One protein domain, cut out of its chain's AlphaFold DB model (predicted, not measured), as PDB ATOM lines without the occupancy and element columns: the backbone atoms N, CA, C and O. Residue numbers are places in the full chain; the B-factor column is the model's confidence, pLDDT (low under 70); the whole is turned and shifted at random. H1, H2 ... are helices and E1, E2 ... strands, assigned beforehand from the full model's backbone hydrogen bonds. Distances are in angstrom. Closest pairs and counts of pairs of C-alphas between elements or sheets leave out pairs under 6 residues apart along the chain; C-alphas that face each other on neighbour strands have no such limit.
ATOM      1  N   ALA A  18       5.693 -11.903   3.191       26.55
ATOM      2  CA  ALA A  18       5.274 -13.271   2.866       26.55
ATOM      3  C   ALA A  18       5.272 -14.208   4.093       26.55
ATOM      4  O   ALA A  18       4.377 -15.046   4.223       26.55
ATOM      5  N   ILE A  19       6.233 -14.060   5.014       30.31
ATOM      6  CA  ILE A  19       6.268 -14.797   6.290       30.31
ATOM      7  C   ILE A  19       5.122 -14.343   7.208       30.31
ATOM      8  O   ILE A  19       4.444 -15.183   7.793       30.31
ATOM      9  N   ALA A  20       4.840 -13.041   7.281       32.28
ATOM     10  CA  ALA A  20       3.708 -12.514   8.039       32.28
ATOM     11  C   ALA A  20       2.373 -13.009   7.462       32.28
ATOM     12  O   ALA A  20       1.537 -13.524   8.195       32.28
ATOM     13  N   GLN A  21       2.198 -12.970   6.138       33.25
ATOM     14  CA  GLN A  21       0.958 -13.399   5.490       33.25
ATOM     15  C   GLN A  21       0.708 -14.912   5.619       33.25
ATOM     16  O   GLN A  21      -0.407 -15.318   5.935       33.25
ATOM     17  N   THR A  22       1.746 -15.745   5.480       41.59
ATOM     18  CA  THR A  22       1.634 -17.198   5.722       41.59
ATOM     19  C   THR A  22       1.370 -17.537   7.191       41.59
ATOM     20  O   THR A  22       0.662 -18.502   7.476       41.59
ATOM     21  N   THR A  23       1.867 -16.725   8.128       51.22
ATOM     22  CA  THR A  23       1.601 -16.884   9.568       51.22
ATOM     23  C   THR A  23       0.166 -16.479   9.925       51.22
ATOM     24  O   THR A  23      -0.495 -17.201  10.666       51.22
ATOM     25  N   ILE A  24      -0.359 -15.389   9.350       51.91
ATOM     26  CA  ILE A  24      -1.758 -14.953   9.535       51.91
ATOM     27  C   ILE A  24      -2.731 -15.994   8.977       51.91
ATOM     28  O   ILE A  24      -3.706 -16.344   9.640       51.91
ATOM     29  N   GLU A  25      -2.470 -16.516   7.776       56.09
ATOM     30  CA  GLU A  25      -3.310 -17.546   7.154       56.09
ATOM     31  C   GLU A  25      -3.313 -18.844   7.978       56.09
ATOM     32  O   GLU A  25      -4.375 -19.430   8.197       56.09
ATOM     33  N   ALA A  26      -2.157 -19.257   8.507       55.41
ATOM     34  CA  ALA A  26      -2.049 -20.431   9.372       55.41
ATOM     35  C   ALA A  26      -2.765 -20.247  10.724       55.41
ATOM     36  O   ALA A  26      -3.463 -21.157  11.171       55.41
ATOM     37  N   LEU A  27      -2.646 -19.073  11.356       59.94
ATOM     38  CA  LEU A  27      -3.371 -18.741  12.590       59.94
ATOM     39  C   LEU A  27      -4.887 -18.698  12.363       59.94
ATOM     40  O   LEU A  27      -5.646 -19.222  13.175       59.94
ATOM     41  N   ALA A  28      -5.335 -18.129  11.241       60.72
ATOM     42  CA  ALA A  28      -6.750 -18.072  10.893       60.72
ATOM     43  C   ALA A  28      -7.345 -19.469  10.652       60.72
ATOM     44  O   ALA A  28      -8.458 -19.750  11.097       60.72
ATOM     45  N   GLU A  29      -6.621 -20.358   9.967       60.41
ATOM     46  CA  GLU A  29      -7.050 -21.749   9.787       60.41
ATOM     47  C   GLU A  29      -7.033 -22.537  11.105       60.41
ATOM     48  O   GLU A  29      -7.970 -23.293  11.370       60.41
ATOM     49  N   LEU A  30      -6.038 -22.316  11.973       61.16
ATOM     50  CA  LEU A  30      -6.020 -22.905  13.314       61.16
ATOM     51  C   LEU A  30      -7.254 -22.477  14.119       61.16
ATOM     52  O   LEU A  30      -7.954 -23.336  14.654       61.16
ATOM     53  N   LEU A  31      -7.563 -21.178  14.155       66.88
ATOM     54  CA  LEU A  31      -8.713 -20.651  14.889       66.88
ATOM     55  C   LEU A  31     -10.033 -21.253  14.384       66.88
ATOM     56  O   LEU A  31     -10.838 -21.728  15.183       66.88
ATOM     57  N   LYS A  32     -10.234 -21.324  13.059       62.84
ATOM     58  CA  LYS A  32     -11.420 -21.971  12.465       62.84
ATOM     59  C   LYS A  32     -11.560 -23.430  12.899       62.84
ATOM     60  O   LYS A  32     -12.660 -23.864  13.236       62.84
ATOM     61  N   LEU A  33     -10.466 -24.193  12.879       58.16
ATOM     62  CA  LEU A  33     -10.478 -25.609  13.254       58.16
ATOM     63  C   LEU A  33     -10.756 -25.805  14.747       58.16
ATOM     64  O   LEU A  33     -11.506 -26.712  15.110       58.16
ATOM     65  N   LEU A  34     -10.184 -24.960  15.607       64.38
ATOM     66  CA  LEU A  34     -10.433 -25.002  17.046       64.38
ATOM     67  C   LEU A  34     -11.894 -24.667  17.375       64.38
ATOM     68  O   LEU A  34     -12.521 -25.401  18.142       64.38
ATOM     69  N   LEU A  35     -12.465 -23.644  16.733       68.00
ATOM     70  CA  LEU A  35     -13.882 -23.293  16.877       68.00
ATOM     71  C   LEU A  35     -14.802 -24.429  16.408       68.00
ATOM     72  O   LEU A  35     -15.698 -24.838  17.143       68.00
ATOM     73  N   ALA A  36     -14.535 -25.025  15.241       63.25
ATOM     74  CA  ALA A  36     -15.308 -26.169  14.754       63.25
ATOM     75  C   ALA A  36     -15.224 -27.381  15.704       63.25
ATOM     76  O   ALA A  36     -16.205 -28.098  15.909       63.25
ATOM     77  N   LYS A  37     -14.056 -27.615  16.319       59.97
ATOM     78  CA  LYS A  37     -13.868 -28.683  17.311       59.97
ATOM     79  C   LYS A  37     -14.655 -28.407  18.597       59.97
ATOM     80  O   LYS A  37     -15.233 -29.340  19.152       59.97
ATOM     81  N   LYS A  38     -14.709 -27.150  19.047       70.44
ATOM     82  CA  LYS A  38     -15.538 -26.715  20.181       70.44
ATOM     83  C   LYS A  38     -17.021 -26.979  19.913       70.44
ATOM     84  O   LYS A  38     -17.678 -27.615  20.735       70.44
ATOM     85  N   GLU A  39     -17.521 -26.588  18.741       68.62
ATOM     86  CA  GLU A  39     -18.909 -26.841  18.327       68.62
ATOM     87  C   GLU A  39     -19.237 -28.342  18.277       68.62
ATOM     88  O   GLU A  39     -20.276 -28.771  18.774       68.62
ATOM     89  N   SER A 142       2.712 -30.508  12.406       60.09
ATOM     90  CA  SER A 142       1.320 -30.893  12.612       60.09
ATOM     91  C   SER A 142       0.532 -29.726  13.218       60.09
ATOM     92  O   SER A 142       1.096 -28.800  13.801       60.09
ATOM     93  N   LEU A 143      -0.797 -29.767  13.092       62.62
ATOM     94  CA  LEU A 143      -1.673 -28.736  13.659       62.62
ATOM     95  C   LEU A 143      -1.487 -28.588  15.179       62.62
ATOM     96  O   LEU A 143      -1.550 -27.481  15.706       62.62
ATOM     97  N   ASP A 144      -1.252 -29.707  15.864       65.31
ATOM     98  CA  ASP A 144      -1.036 -29.746  17.308       65.31
ATOM     99  C   ASP A 144       0.294 -29.089  17.698       65.31
ATOM    100  O   ASP A 144       0.318 -28.189  18.535       65.31
ATOM    101  N   GLU A 145       1.376 -29.447  16.999       65.94
ATOM    102  CA  GLU A 145       2.690 -28.828  17.188       65.94
ATOM    103  C   GLU A 145       2.659 -27.331  16.864       65.94
ATOM    104  O   GLU A 145       3.280 -26.539  17.568       65.94
ATOM    105  N   PHE A 146       1.923 -26.919  15.827       68.19
ATOM    106  CA  PHE A 146       1.742 -25.506  15.503       68.19
ATOM    107  C   PHE A 146       1.017 -24.760  16.632       68.19
ATOM    108  O   PHE A 146       1.503 -23.720  17.071       68.19
ATOM    109  N   GLY A 147      -0.082 -25.313  17.160       67.75
ATOM    110  CA  GLY A 147      -0.793 -24.737  18.307       67.75
ATOM    111  C   GLY A 147       0.097 -24.594  19.546       67.75
ATOM    112  O   GLY A 147       0.116 -23.540  20.176       67.75
ATOM    113  N   GLN A 148       0.915 -25.605  19.840       78.69
ATOM    114  CA  GLN A 148       1.905 -25.554  20.917       78.69
ATOM    115  C   GLN A 148       2.932 -24.429  20.724       78.69
ATOM    116  O   GLN A 148       3.223 -23.689  21.663       78.69
ATOM    117  N   GLN A 149       3.450 -24.236  19.506       77.38
ATOM    118  CA  GLN A 149       4.378 -23.130  19.245       77.38
ATOM    119  C   GLN A 149       3.719 -21.756  19.419       77.38
ATOM    120  O   GLN A 149       4.377 -20.827  19.886       77.38
ATOM    121  N   VAL A 150       2.433 -21.623  19.080       76.50
ATOM    122  CA  VAL A 150       1.670 -20.384  19.299       76.50
ATOM    123  C   VAL A 150       1.535 -20.091  20.792       76.50
ATOM    124  O   VAL A 150       1.883 -18.991  21.222       76.50
ATOM    125  N   ILE A 151       1.118 -21.080  21.591       83.12
ATOM    126  CA  ILE A 151       1.005 -20.950  23.054       83.12
ATOM    127  C   ILE A 151       2.351 -20.546  23.661       83.12
ATOM    128  O   ILE A 151       2.424 -19.564  24.400       83.12
ATOM    129  N   ALA A 152       3.426 -21.255  23.306       83.56
ATOM    130  CA  ALA A 152       4.760 -20.968  23.817       83.56
ATOM    131  C   ALA A 152       5.237 -19.560  23.432       83.56
ATOM    132  O   ALA A 152       5.741 -18.828  24.281       83.56
ATOM    133  N   GLY A 153       5.039 -19.151  22.176       79.88
ATOM    134  CA  GLY A 153       5.418 -17.820  21.702       79.88
ATOM    135  C   GLY A 153       4.703 -16.697  22.457       79.88
ATOM    136  O   GLY A 153       5.348 -15.739  22.887       79.88
ATOM    137  N   VAL A 154       3.392 -16.833  22.671       81.94
ATOM    138  CA  VAL A 154       2.595 -15.866  23.444       81.94
ATOM    139  C   VAL A 154       3.030 -15.849  24.909       81.94
ATOM    140  O   VAL A 154       3.286 -14.775  25.448       81.94
ATOM    141  N   ALA A 155       3.184 -17.014  25.543       87.62
ATOM    142  CA  ALA A 155       3.579 -17.123  26.946       87.62
ATOM    143  C   ALA A 155       4.946 -16.478  27.224       87.62
ATOM    144  O   ALA A 155       5.062 -15.643  28.124       87.62
ATOM    145  N   VAL A 156       5.958 -16.803  26.411       84.38
ATOM    146  CA  VAL A 156       7.301 -16.202  26.490       84.38
ATOM    147  C   VAL A 156       7.203 -14.688  26.372       84.38
ATOM    148  O   VAL A 156       7.764 -13.955  27.183       84.38
ATOM    149  N   ALA A 157       6.457 -14.200  25.386       80.44
ATOM    150  CA  ALA A 157       6.399 -12.779  25.120       80.44
ATOM    151  C   ALA A 157       5.625 -11.997  26.197       80.44
ATOM    152  O   ALA A 157       6.023 -10.880  26.528       80.44
ATOM    153  N   LEU A 158       4.570 -12.573  26.786       84.12
ATOM    154  CA  LEU A 158       3.880 -11.994  27.940       84.12
ATOM    155  C   LEU A 158       4.822 -11.879  29.147       84.12
ATOM    156  O   LEU A 158       4.895 -10.817  29.765       84.12
ATOM    157  N   VAL A 159       5.600 -12.925  29.445       85.69
ATOM    158  CA  VAL A 159       6.595 -12.904  30.530       85.69
ATOM    159  C   VAL A 159       7.699 -11.879  30.262       85.69
ATOM    160  O   VAL A 159       7.986 -11.059  31.133       85.69
ATOM    161  N   ASP A 160       8.278 -11.875  29.063       80.38
ATOM    162  CA  ASP A 160       9.425 -11.027  28.726       80.38
ATOM    163  C   ASP A 160       9.052  -9.539  28.629       80.38
ATOM    164  O   ASP A 160       9.832  -8.670  29.026       80.38
ATOM    165  N   LYS A 161       7.869  -9.223  28.080       77.06
ATOM    166  CA  LYS A 161       7.466  -7.835  27.785       77.06
ATOM    167  C   LYS A 161       6.625  -7.214  28.892       77.06
ATOM    168  O   LYS A 161       6.754  -6.017  29.166       77.06
ATOM    169  N   LEU A 162       5.767  -8.003  29.535       79.31
ATOM    170  CA  LEU A 162       4.818  -7.510  30.532       79.31
ATOM    171  C   LEU A 162       5.115  -8.037  31.938       79.31
ATOM    172  O   LEU A 162       4.882  -7.309  32.903       79.31
ATOM    173  N   GLY A 163       5.681  -9.237  32.055       81.00
ATOM    174  CA  GLY A 163       5.984  -9.890  33.324       81.00
ATOM    175  C   GLY A 163       7.036  -9.175  34.172       81.00
ATOM    176  O   GLY A 163       7.839  -8.381  33.684       81.00
ATOM    177  N   VAL A 164       7.024  -9.448  35.474       81.94
ATOM    178  CA  VAL A 164       7.958  -8.932  36.484       81.94
ATOM    179  C   VAL A 164       8.663 -10.125  37.121       81.94
ATOM    180  O   VAL A 164       8.011 -11.089  37.508       81.94
ATOM    181  N   ASP A 165       9.993 -10.077  37.206       84.88
ATOM    182  CA  ASP A 165      10.824 -11.150  37.776       84.88
ATOM    183  C   ASP A 165      10.530 -12.545  37.184       84.88
ATOM    184  O   ASP A 165      10.466 -13.546  37.898       84.88
ATOM    185  N   GLY A 166      10.321 -12.599  35.862       85.25
ATOM    186  CA  GLY A 166      10.023 -13.838  35.138       85.25
ATOM    187  C   GLY A 166       8.596 -14.355  35.336       85.25
ATOM    188  O   GLY A 166       8.317 -15.496  34.993       85.25
ATOM    189  N   LYS A 167       7.680 -13.552  35.887       89.81
ATOM    190  CA  LYS A 167       6.289 -13.950  36.134       89.81
ATOM    191  C   LYS A 167       5.308 -12.981  35.503       89.81
ATOM    192  O   LYS A 167       5.474 -11.769  35.610       89.81
ATOM    193  N   TYR A 168       4.255 -13.511  34.906       89.50
ATOM    194  CA  TYR A 168       3.133 -12.749  34.385       89.50
ATOM    195  C   TYR A 168       1.827 -13.278  34.982       89.50
ATOM    196  O   TYR A 168       1.547 -14.474  34.914       89.50
ATOM    197  N   GLU A 169       1.040 -12.385  35.582       88.88
ATOM    198  CA  GLU A 169      -0.289 -12.691  36.118       88.88
ATOM    199  C   GLU A 169      -1.337 -12.088  35.179       88.88
ATOM    200  O   GLU A 169      -1.414 -10.863  35.023       88.88
ATOM    201  N   ALA A 170      -2.138 -12.952  34.571       89.25
ATOM    202  CA  ALA A 170      -3.278 -12.598  33.745       89.25
ATOM    203  C   ALA A 170      -4.600 -12.750  34.518       89.25
ATOM    204  O   ALA A 170      -4.622 -13.242  35.646       89.25
ATOM    205  N   GLU A 171      -5.713 -12.351  33.904       86.06
ATOM    206  CA  GLU A 171      -7.060 -12.574  34.447       86.06
ATOM    207  C   GLU A 171      -7.395 -14.066  34.579       86.06
ATOM    208  O   GLU A 171      -8.047 -14.449  35.542       86.06
ATOM    209  N   GLY A 172      -6.965 -14.899  33.622       86.56
ATOM    210  CA  GLY A 172      -7.253 -16.338  33.576       86.56
ATOM    211  C   GLY A 172      -6.070 -17.258  33.897       86.56
ATOM    212  O   GLY A 172      -6.260 -18.457  34.105       86.56
ATOM    213  N   TYR A 173      -4.848 -16.719  33.941       91.44
ATOM    214  CA  TYR A 173      -3.629 -17.527  33.935       91.44
ATOM    215  C   TYR A 173      -2.511 -16.924  34.773       91.44
ATOM    216  O   TYR A 173      -2.379 -15.708  34.892       91.44
ATOM    217  N   ARG A 174      -1.619 -17.785  35.255       92.75
ATOM    218  CA  ARG A 174      -0.277 -17.406  35.694       92.75
ATOM    219  C   ARG A 174       0.740 -18.045  34.768       92.75
ATOM    220  O   ARG A 174       0.691 -19.247  34.535       92.75
ATOM    221  N   ILE A 175       1.695 -17.256  34.295       93.56
ATOM    222  CA  ILE A 175       2.787 -17.728  33.446       93.56
ATOM    223  C   ILE A 175       4.104 -17.433  34.151       93.56
ATOM    224  O   ILE A 175       4.349 -16.300  34.571       93.56
ATOM    225  N   GLN A 176       4.956 -18.442  34.289       93.62
ATOM    226  CA  GLN A 176       6.250 -18.313  34.944       93.62
ATOM    227  C   GLN A 176       7.357 -18.830  34.032       93.62
ATOM    228  O   GLN A 176       7.306 -19.966  33.585       93.62
ATOM    229  N   GLY A 177       8.362 -17.994  33.786       91.62
ATOM    230  CA  GLY A 177       9.617 -18.346  33.135       91.62
ATOM    231  C   GLY A 177      10.757 -18.428  34.148       91.62
ATOM    232  O   GLY A 177      10.881 -17.587  35.042       91.62
ATOM    233  N   ALA A 178      11.607 -19.440  34.016       90.12
ATOM    234  CA  ALA A 178      12.800 -19.627  34.828       90.12
ATOM    235  C   ALA A 178      13.914 -20.281  34.009       90.12
ATOM    236  O   ALA A 178      13.654 -21.027  33.075       90.12
ATOM    237  N   VAL A 179      15.167 -20.042  34.397       87.94
ATOM    238  CA  VAL A 179      16.307 -20.773  33.833       87.94
ATOM    239  C   VAL A 179      16.644 -21.932  34.765       87.94
ATOM    240  O   VAL A 179      17.083 -21.701  35.895       87.94
ATOM    241  N   ILE A 180      16.443 -23.167  34.306       83.94
ATOM    242  CA  ILE A 180      16.718 -24.396  35.064       83.94
ATOM    243  C   ILE A 180      17.789 -25.177  34.310       83.94
ATOM    244  O   ILE A 180      17.640 -25.451  33.129       83.94
ATOM    245  N   ASP A 181      18.911 -25.473  34.970       82.81
ATOM    246  CA  ASP A 181      20.049 -26.196  34.376       82.81
ATOM    247  C   ASP A 181      20.578 -25.609  33.044       82.81
ATOM    248  O   ASP A 181      21.228 -26.291  32.254       82.81
ATOM    249  N   GLY A 182      20.377 -24.301  32.833       80.25
ATOM    250  CA  GLY A 182      20.799 -23.582  31.625       80.25
ATOM    251  C   GLY A 182      19.771 -23.581  30.491       80.25
ATOM    252  O   GLY A 182      20.072 -23.054  29.421       80.25
ATOM    253  N   GLU A 183      18.582 -24.130  30.727       82.50
ATOM    254  CA  GLU A 183      17.461 -24.158  29.791       82.50
ATOM    255  C   GLU A 183      16.386 -23.137  30.195       82.50
ATOM    256  O   GLU A 183      16.074 -22.986  31.379       82.50
ATOM    257  N   ASP A 184      15.824 -22.433  29.207       87.50
ATOM    258  CA  ASP A 184      14.706 -21.500  29.386       87.50
ATOM    259  C   ASP A 184      13.409 -22.317  29.547       87.50
ATOM    260  O   ASP A 184      12.859 -22.826  28.569       87.50
ATOM    261  N   PHE A 185      12.931 -22.475  30.779       94.31
ATOM    262  CA  PHE A 185      11.759 -23.275  31.135       94.31
ATOM    263  C   PHE A 185      10.561 -22.386  31.472       94.31
ATOM    264  O   PHE A 185      10.707 -21.372  32.157       94.31
ATOM    265  N   TYR A 186       9.372 -22.783  31.019       93.62
ATOM    266  CA  TYR A 186       8.130 -22.050  31.234       93.62
ATOM    267  C   TYR A 186       7.004 -22.965  31.719       93.62
ATOM    268  O   TYR A 186       6.833 -24.072  31.207       93.62
ATOM    269  N   GLU A 187       6.202 -22.454  32.652       97.06
ATOM    270  CA  GLU A 187       4.973 -23.073  33.159       97.06
ATOM    271  C   GLU A 187       3.788 -22.124  32.978       97.06
ATOM    272  O   GLU A 187       3.890 -20.918  33.229       97.06
ATOM    273  N   ILE A 188       2.654 -22.685  32.561       96.00
ATOM    274  CA  ILE A 188       1.365 -22.006  32.458       96.00
ATOM    275  C   ILE A 188       0.415 -22.688  33.433       96.00
ATOM    276  O   ILE A 188       0.162 -23.889  33.336       96.00
ATOM    277  N   HIS A 189      -0.131 -21.903  34.353       93.94
ATOM    278  CA  HIS A 189      -1.135 -22.335  35.310       93.94
ATOM    279  C   HIS A 189      -2.467 -21.662  35.012       93.94
ATOM    280  O   HIS A 189      -2.498 -20.471  34.689       93.94
ATOM    281  N   ASN A 190      -3.558 -22.405  35.165       90.00
ATOM    282  CA  ASN A 190      -4.896 -21.822  35.176       90.00
ATOM    283  C   ASN A 190      -5.150 -21.065  36.495       90.00
ATOM    284  O   ASN A 190      -4.310 -21.040  37.405       90.00
ATOM    285  N   LEU A 191      -6.330 -20.459  36.613       81.44
ATOM    286  CA  LEU A 191      -6.750 -19.787  37.839       81.44
ATOM    287  C   LEU A 191      -6.724 -20.717  39.061       81.44
ATOM    288  O   LEU A 191      -6.253 -20.285  40.109       81.44
ATOM    289  N   ASP A 192      -7.138 -21.979  38.933       82.81
ATOM    290  CA  ASP A 192      -7.167 -22.949  40.041       82.81
ATOM    291  C   ASP A 192      -5.767 -23.326  40.569       82.81
ATOM    292  O   ASP A 192      -5.627 -23.905  41.649       82.81
ATOM    293  N   GLY A 193      -4.714 -22.936  39.846       85.12
ATOM    294  CA  GLY A 193      -3.316 -23.198  40.177       85.12
ATOM    295  C   GLY A 193      -2.771 -24.484  39.559       85.12
ATOM    296  O   GLY A 193      -1.594 -24.799  39.763       85.12
ATOM    297  N   ASP A 194      -3.581 -25.196  38.778       90.88
ATOM    298  CA  ASP A 194      -3.154 -26.390  38.062       90.88
ATOM    299  C   ASP A 194      -2.204 -26.006  36.928       90.88
ATOM    300  O   ASP A 194      -2.473 -25.076  36.165       90.88
ATOM    301  N   CYS A 195      -1.087 -26.728  36.810       93.88
ATOM    302  CA  CYS A 195      -0.201 -26.614  35.654       93.88
ATOM    303  C   CYS A 195      -0.914 -27.213  34.438       93.88
ATOM    304  O   CYS A 195      -1.166 -28.419  34.394       93.88
ATOM    305  N   ILE A 196      -1.250 -26.371  33.464       94.62
ATOM    306  CA  ILE A 196      -1.932 -26.789  32.234       94.62
ATOM    307  C   ILE A 196      -0.963 -26.959  31.064       94.62
ATOM    308  O   ILE A 196      -1.289 -27.652  30.105       94.62
ATOM    309  N   ALA A 197       0.228 -26.362  31.131       95.81
ATOM    310  CA  ALA A 197       1.281 -26.599  30.154       95.81
ATOM    311  C   ALA A 197       2.663 -26.287  30.730       95.81
ATOM    312  O   ALA A 197       2.827 -25.317  31.473       95.81
ATOM    313  N   SER A 198       3.672 -27.050  30.314       96.56
ATOM    314  CA  SER A 198       5.074 -26.753  30.599       96.56
ATOM    315  C   SER A 198       5.962 -27.062  29.396       96.56
ATOM    316  O   SER A 198       5.756 -28.049  28.682       96.56
ATOM    317  N   PHE A 199       6.949 -26.206  29.138       94.00
ATOM    318  CA  PHE A 199       7.842 -26.364  27.993       94.00
ATOM    319  C   PHE A 199       9.230 -25.771  28.235       94.00
ATOM    320  O   PHE A 199       9.417 -24.848  29.023       94.00
ATOM    321  N   VAL A 200      10.203 -26.298  27.495       92.75
ATOM    322  CA  VAL A 200      11.556 -25.743  27.385       92.75
ATOM    323  C   VAL A 200      11.710 -25.057  26.034       92.75
ATOM    324  O   VAL A 200      11.283 -25.590  25.008       92.75
ATOM    325  N   LEU A 201      12.340 -23.886  26.021       84.12
ATOM    326  CA  LEU A 201      12.676 -23.152  24.809       84.12
ATOM    327  C   LEU A 201      14.131 -23.429  24.397       84.12
ATOM    328  O   LEU A 201      15.074 -22.879  24.964       84.12
ATOM    329  N   ASP A 202      14.315 -24.228  23.346       79.25
ATOM    330  CA  ASP A 202      15.606 -24.424  22.683       79.25
ATOM    331  C   ASP A 202      15.660 -23.620  21.379       79.25
ATOM    332  O   ASP A 202      15.197 -24.042  20.315       79.25
ATOM    333  N   ARG A 203      16.285 -22.441  21.445       70.69
ATOM    334  CA  ARG A 203      16.412 -21.522  20.299       70.69
ATOM    335  C   ARG A 203      17.275 -22.076  19.156       70.69
ATOM    336  O   ARG A 203      17.269 -21.498  18.072       70.69
ATOM    337  N   ASN A 204      18.012 -23.167  19.377       73.56
ATOM    338  CA  ASN A 204      18.850 -23.805  18.359       73.56
ATOM    339  C   ASN A 204      18.136 -24.955  17.631       73.56
ATOM    340  O   ASN A 204      18.714 -25.555  16.719       73.56
ATOM    341  N   ARG A 205      16.890 -25.258  18.005       69.31
ATOM    342  CA  ARG A 205      16.082 -26.338  17.435       69.31
ATOM    343  C   ARG A 205      14.864 -25.793  16.686       69.31
ATOM    344  O   ARG A 205      14.368 -24.703  16.955       69.31
ATOM    345  N   TYR A 206      14.371 -26.579  15.726       61.81
ATOM    346  CA  TYR A 206      13.056 -26.383  15.119       61.81
ATOM    347  C   TYR A 206      12.178 -27.639  15.304       61.81
ATOM    348  O   TYR A 206      12.635 -28.732  14.951       61.81
ATOM    349  N   PRO A 207      10.934 -27.507  15.808       67.00
ATOM    350  CA  PRO A 207      10.395 -26.310  16.464       67.00
ATOM    351  C   PRO A 207      11.160 -25.964  17.765       67.00
ATOM    352  O   PRO A 207      11.755 -26.867  18.360       67.00
ATOM    353  N   PRO A 208      11.200 -24.680  18.177       72.38
ATOM    354  CA  PRO A 208      12.014 -24.235  19.310       72.38
ATOM    355  C   PRO A 208      11.418 -24.586  20.678       72.38
ATOM    356  O   PRO A 208      12.172 -24.868  21.604       72.38
ATOM    357  N   ALA A 209      10.089 -24.585  20.831       80.19
ATOM    358  CA  ALA A 209       9.460 -24.976  22.089       80.19
ATOM    359  C   ALA A 209       9.245 -26.493  22.134       80.19
ATOM    360  O   ALA A 209       8.634 -27.073  21.232       80.19
ATOM    361  N   ILE A 210       9.734 -27.121  23.200       89.06
ATOM    362  CA  ILE A 210       9.614 -28.550  23.478       89.06
ATOM    363  C   ILE A 210       8.691 -28.701  24.687       89.06
ATOM    364  O   ILE A 210       9.101 -28.432  25.814       89.06
ATOM    365  N   PHE A 211       7.447 -29.119  24.449       89.06
ATOM    366  CA  PHE A 211       6.470 -29.334  25.517       89.06
ATOM    367  C   PHE A 211       6.802 -30.604  26.300       89.06
ATOM    368  O   PHE A 211       7.071 -31.658  25.720       89.06
ATOM    369  N   ILE A 212       6.796 -30.475  27.623       92.62
ATOM    370  CA  ILE A 212       6.984 -31.566  28.581       92.62
ATOM    371  C   ILE A 212       5.609 -32.061  29.032       92.62
ATOM    372  O   ILE A 212       5.363 -33.266  29.051       92.62
ATOM    373  N   GLU A 213       4.699 -31.125  29.312       91.19
ATOM    374  CA  GLU A 213       3.298 -31.384  29.629       91.19
ATOM    375  C   GLU A 213       2.400 -30.443  28.818       91.19
ATOM    376  O   GLU A 213       2.707 -29.262  28.649       91.19
ATOM    377  N   ASP A 214       1.282 -30.970  28.319       90.06
ATOM    378  CA  ASP A 214       0.238 -30.201  27.640       90.06
ATOM    379  C   ASP A 214      -1.130 -30.791  28.001       90.06
ATOM    380  O   ASP A 214      -1.550 -31.828  27.480       90.06
ATOM    381  N   TYR A 215      -1.799 -30.127  28.938       89.38
ATOM    382  CA  TYR A 215      -3.165 -30.396  29.379       89.38
ATOM    383  C   TYR A 215      -4.121 -29.278  28.946       89.38
ATOM    384  O   TYR A 215      -5.220 -29.171  29.491       89.38
ATOM    385  N   THR A 216      -3.714 -28.451  27.977       81.75
ATOM    386  CA  THR A 216      -4.518 -27.318  27.516       81.75
ATOM    387  C   THR A 216      -5.851 -27.787  26.943       81.75
ATOM    388  O   THR A 216      -5.939 -28.729  26.145       81.75
ATOM    389  N   THR A 217      -6.920 -27.115  27.353       84.00
ATOM    390  CA  THR A 217      -8.247 -27.319  26.787       84.00
ATOM    391  C   THR A 217      -8.345 -26.668  25.405       84.00
ATOM    392  O   THR A 217      -7.453 -25.954  24.941       84.00
ATOM    393  N   ILE A 218      -9.446 -26.925  24.695       74.00
ATOM    394  CA  ILE A 218      -9.697 -26.239  23.419       74.00
ATOM    395  C   ILE A 218      -9.934 -24.747  23.639       74.00
ATOM    396  O   ILE A 218      -9.522 -23.966  22.788       74.00
ATOM    397  N   ASP A 219     -10.553 -24.363  24.754       77.69
ATOM    398  CA  ASP A 219     -10.797 -22.959  25.075       77.69
ATOM    399  C   ASP A 219      -9.477 -22.232  25.350       77.69
ATOM    400  O   ASP A 219      -9.221 -21.212  24.712       77.69
ATOM    401  N   ASP A 220      -8.569 -22.834  26.126       83.50
ATOM    402  CA  ASP A 220      -7.224 -22.284  26.348       83.50
ATOM    403  C   ASP A 220      -6.508 -22.065  25.003       83.50
ATOM    404  O   ASP A 220      -5.970 -20.998  24.707       83.50
ATOM    405  N   ARG A 221      -6.548 -23.067  24.116       77.81
ATOM    406  CA  ARG A 221      -5.917 -22.974  22.792       77.81
ATOM    407  C   ARG A 221      -6.537 -21.887  21.916       77.81
ATOM    408  O   ARG A 221      -5.803 -21.260  21.151       77.81
ATOM    409  N   ILE A 222      -7.849 -21.666  22.003       75.31
ATOM    410  CA  ILE A 222      -8.528 -20.567  21.305       75.31
ATOM    411  C   ILE A 222      -8.016 -19.232  21.841       75.31
ATOM    412  O   ILE A 222      -7.557 -18.424  21.041       75.31
ATOM    413  N   GLU A 223      -7.992 -19.026  23.156       81.88
ATOM    414  CA  GLU A 223      -7.591 -17.753  23.773       81.88
ATOM    415  C   GLU A 223      -6.151 -17.346  23.423       81.88
ATOM    416  O   GLU A 223      -5.890 -16.207  23.018       81.88
ATOM    417  N   PHE A 224      -5.207 -18.289  23.506       81.38
ATOM    418  CA  PHE A 224      -3.818 -18.051  23.104       81.38
ATOM    419  C   PHE A 224      -3.692 -17.778  21.596       81.38
ATOM    420  O   PHE A 224      -2.901 -16.926  21.182       81.38
ATOM    421  N   THR A 225      -4.486 -18.457  20.761       73.88
ATOM    422  CA  THR A 225      -4.476 -18.254  19.302       73.88
ATOM    423  C   THR A 225      -5.102 -16.914  18.907       73.88
ATOM    424  O   THR A 225      -4.554 -16.212  18.059       73.88
ATOM    425  N   GLU A 226      -6.214 -16.526  19.531       76.81
ATOM    426  CA  GLU A 226      -6.856 -15.223  19.335       76.81
ATOM    427  C   GLU A 226      -5.926 -14.092  19.758       76.81
ATOM    428  O   GLU A 226      -5.745 -13.142  19.002       76.81
ATOM    429  N   THR A 227      -5.252 -14.240  20.898       73.88
ATOM    430  CA  THR A 227      -4.233 -13.286  21.351       73.88
ATOM    431  C   THR A 227      -3.097 -13.154  20.337       73.88
ATOM    432  O   THR A 227      -2.692 -12.042  19.988       73.88
ATOM    433  N   ALA A 228      -2.595 -14.270  19.800       69.00
ATOM    434  CA  ALA A 228      -1.561 -14.244  18.766       69.00
ATOM    435  C   ALA A 228      -2.033 -13.564  17.466       69.00
ATOM    436  O   ALA A 228      -1.228 -12.933  16.780       69.00
ATOM    437  N   PHE A 229      -3.322 -13.684  17.135       67.31
ATOM    438  CA  PHE A 229      -3.936 -13.075  15.956       67.31
ATOM    439  C   PHE A 229      -4.184 -11.569  16.139       67.31
ATOM    440  O   PHE A 229      -3.842 -10.779  15.266       67.31
ATOM    441  N   GLN A 230      -4.739 -11.158  17.282       66.00
ATOM    442  CA  GLN A 230      -5.068  -9.762  17.607       66.00
ATOM    443  C   GLN A 230      -3.834  -8.887  17.880       66.00
ATOM    444  O   GLN A 230      -3.922  -7.658  17.865       66.00
ATOM    445  N   THR A 231      -2.674  -9.503  18.112       59.31
ATOM    446  CA  THR A 231      -1.374  -8.823  18.255       59.31
ATOM    447  C   THR A 231      -0.566  -8.797  16.948       59.31
ATOM    448  O   THR A 231       0.651  -8.642  16.945       59.31
ATOM    449  N   ASP A 232      -1.275  -8.925  15.825       48.06
ATOM    450  CA  ASP A 232      -0.864  -8.766  14.427       48.06
ATOM    451  C   ASP A 232       0.245  -9.670  13.859       48.06
ATOM    452  O   ASP A 232       0.361  -9.681  12.639       48.06
ATOM    453  N   THR A 233       1.001 -10.464  14.640       49.62
ATOM    454  CA  THR A 233       1.669 -11.758  14.278       49.62
ATOM    455  C   THR A 233       2.882 -12.037  15.168       49.62
ATOM    456  O   THR A 233       4.009 -11.723  14.797       49.62
ATOM    457  N   ILE A 234       2.702 -12.630  16.356       47.56
ATOM    458  CA  ILE A 234       3.802 -12.957  17.304       47.56
ATOM    459  C   ILE A 234       4.640 -11.723  17.713       47.56
ATOM    460  O   ILE A 234       5.504 -11.819  18.583       47.56
ATOM    461  N   ASP A 235       4.354 -10.528  17.191       44.78
ATOM    462  CA  ASP A 235       4.948  -9.298  17.666       44.78
ATOM    463  C   ASP A 235       4.067  -8.670  18.733       44.78
ATOM    464  O   ASP A 235       3.568  -7.553  18.656       44.78
ATOM    465  N   VAL A 236       4.035  -9.388  19.851       50.03
ATOM    466  CA  VAL A 236       3.695  -8.900  21.191       50.03
ATOM    467  C   VAL A 236       4.506  -7.619  21.534       50.03
ATOM    468  O   VAL A 236       4.411  -7.120  22.639       50.03
ATOM    469  N   ALA A 237       5.362  -7.053  20.658       46.31
ATOM    470  CA  ALA A 237       6.112  -5.813  20.910       46.31
ATOM    471  C   ALA A 237       5.200  -4.600  21.003       46.31
ATOM    472  O   ALA A 237       5.545  -3.647  21.700       46.31
ATOM    473  N   ASP A 238       4.026  -4.665  20.379       49.38
ATOM    474  CA  ASP A 238       3.012  -3.635  20.555       49.38
ATOM    475  C   ASP A 238       2.400  -3.679  21.958       49.38
ATOM    476  O   ASP A 238       1.936  -2.648  22.459       49.38
ATOM    477  N   LEU A 239       2.437  -4.838  22.631       55.69
ATOM    478  CA  LEU A 239       2.086  -4.954  24.041       55.69
ATOM    479  C   LEU A 239       3.193  -4.350  24.886       55.69
ATOM    480  O   LEU A 239       4.229  -4.941  25.189       55.69
ATOM    481  N   THR A 240       2.924  -3.130  25.300       61.16
ATOM    482  CA  THR A 240       3.724  -2.432  26.282       61.16
ATOM    483  C   THR A 240       2.977  -2.467  27.606       61.16
ATOM    484  O   THR A 240       1.749  -2.370  27.640       61.16
ATOM    485  N   ARG A 241       3.718  -2.465  28.721       61.06
ATOM    486  CA  ARG A 241       3.151  -2.132  30.046       61.06
ATOM    487  C   ARG A 241       2.452  -0.768  30.064       61.06
ATOM    488  O   ARG A 241       1.781  -0.401  31.020       61.06
ATOM    489  N   GLU A 242       2.663   0.016  29.013       60.38
ATOM    490  CA  GLU A 242       2.100   1.328  28.816       60.38
ATOM    491  C   GLU A 242       0.690   1.338  28.209       60.38
ATOM    492  O   GLU A 242       0.108   2.419  28.120       60.38
ATOM    493  N   GLN A 243       0.125   0.196  27.815       67.75
ATOM    494  CA  GLN A 243      -1.254   0.142  27.334       67.75
ATOM    495  C   GLN A 243      -2.270   0.325  28.475       67.75
ATOM    496  O   GLN A 243      -2.043  -0.073  29.617       67.75
ATOM    497  N   GLY A 244      -3.403   0.959  28.158       74.88
ATOM    498  CA  GLY A 244      -4.522   1.080  29.093       74.88
ATOM    499  C   GLY A 244      -5.292  -0.235  29.235       74.88
ATOM    500  O   GLY A 244      -5.349  -1.021  28.290       74.88
TER     501      GLY A 244
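What this domain is: This is residues 18 to 39 and 142 to 244 of the 362 residues of an uncharacterized protein of Pseudanabaena biceps (UniProt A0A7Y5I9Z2). A twisted five-stranded sheet makes one side of the domain; H2 crosses one of its faces, and no named helix covers the other. H3 packs on H2, and H1 packs on H3 on the side away from the sheet, at the far end of the domain. The printed part has 125 residues, with three named helices and five named strands in the order H1 H2 E1 E2 E3 E4 E5 H3; the sheet runs E1 E2 E3 E4 E5, all antiparallel, and the class is mixed. The whole is compact, with a radius of gyration of the C-alphas of 14.1 A, and spans 36 by 33 by 32 A.

Where its parts are: Begin with the sheet: E1 is residues 167 to 169, E2 173 to 180 over 21.5 A, E3 183 to 190 over 23.1 A, E4 195 to 201 over 17.2 A and E5 209 to 214. Find C-alpha 143 at (-1.673, -28.736, 13.659); from there H2 runs 26.8 A to residue 161. H3, residues 218 to 230, ends at C-alpha 230, (-5.068, -9.762, 17.607), after 18.1 A. H1, residues 18 to 39, starts at C-alpha 18, (5.274, -13.271, 2.866), and runs 31.7 A.

How they stand to each other: The five strands form a meander, each the antiparallel neighbour and hairpin partner of the one before. Look for N 168 and O 175 at 2.8 A between E1 and E2, N 178 and O 185 at 2.8 A between E2 and E3, N 186 and O 199 at 2.9 A between E3 and E4, and N 200 and O 210 at 2.9 A between E4 and E5. H2 is on the sheet in two layers, helix on one face, at a height over the sheet of 8.6 A; on the local plane it runs across the strands, at 70 degrees to E5. Its closest C-alphas to E5 are Gln 149 and Ala 209, 6.1 A apart. H2 touches H3 with residues 147 to 154 alone, at a steep tilt of 61 degrees; the C-alphas of Ile 151 and Phe 224 are closest, 5.6 A apart. H1 touches H3 at a shallow tilt of 30 degrees, opposite ways, with the C-alphas of Leu 31 and Ile 222 closest at 6.4 A. H1 and H3 are not on the sheet. In H1, H2 and H3 every O i to N i+4 pair is within hydrogen-bond range.

The domain as a whole: The C-alphas farthest apart, those of Glu 39 and Asp 181, are 42.1 A apart. Residues 40 to 141 are not printed, and C-alphas 39 and 142 stand 21.4 A apart across that cut. Of the links printed whole, none is long. Residues 231 to 244 hold no named element. Mean pLDDT of the printed part is 74.6; residues 18 to 37, 39, 142 to 147, 205 to 207 and 228 to 243 are under 70.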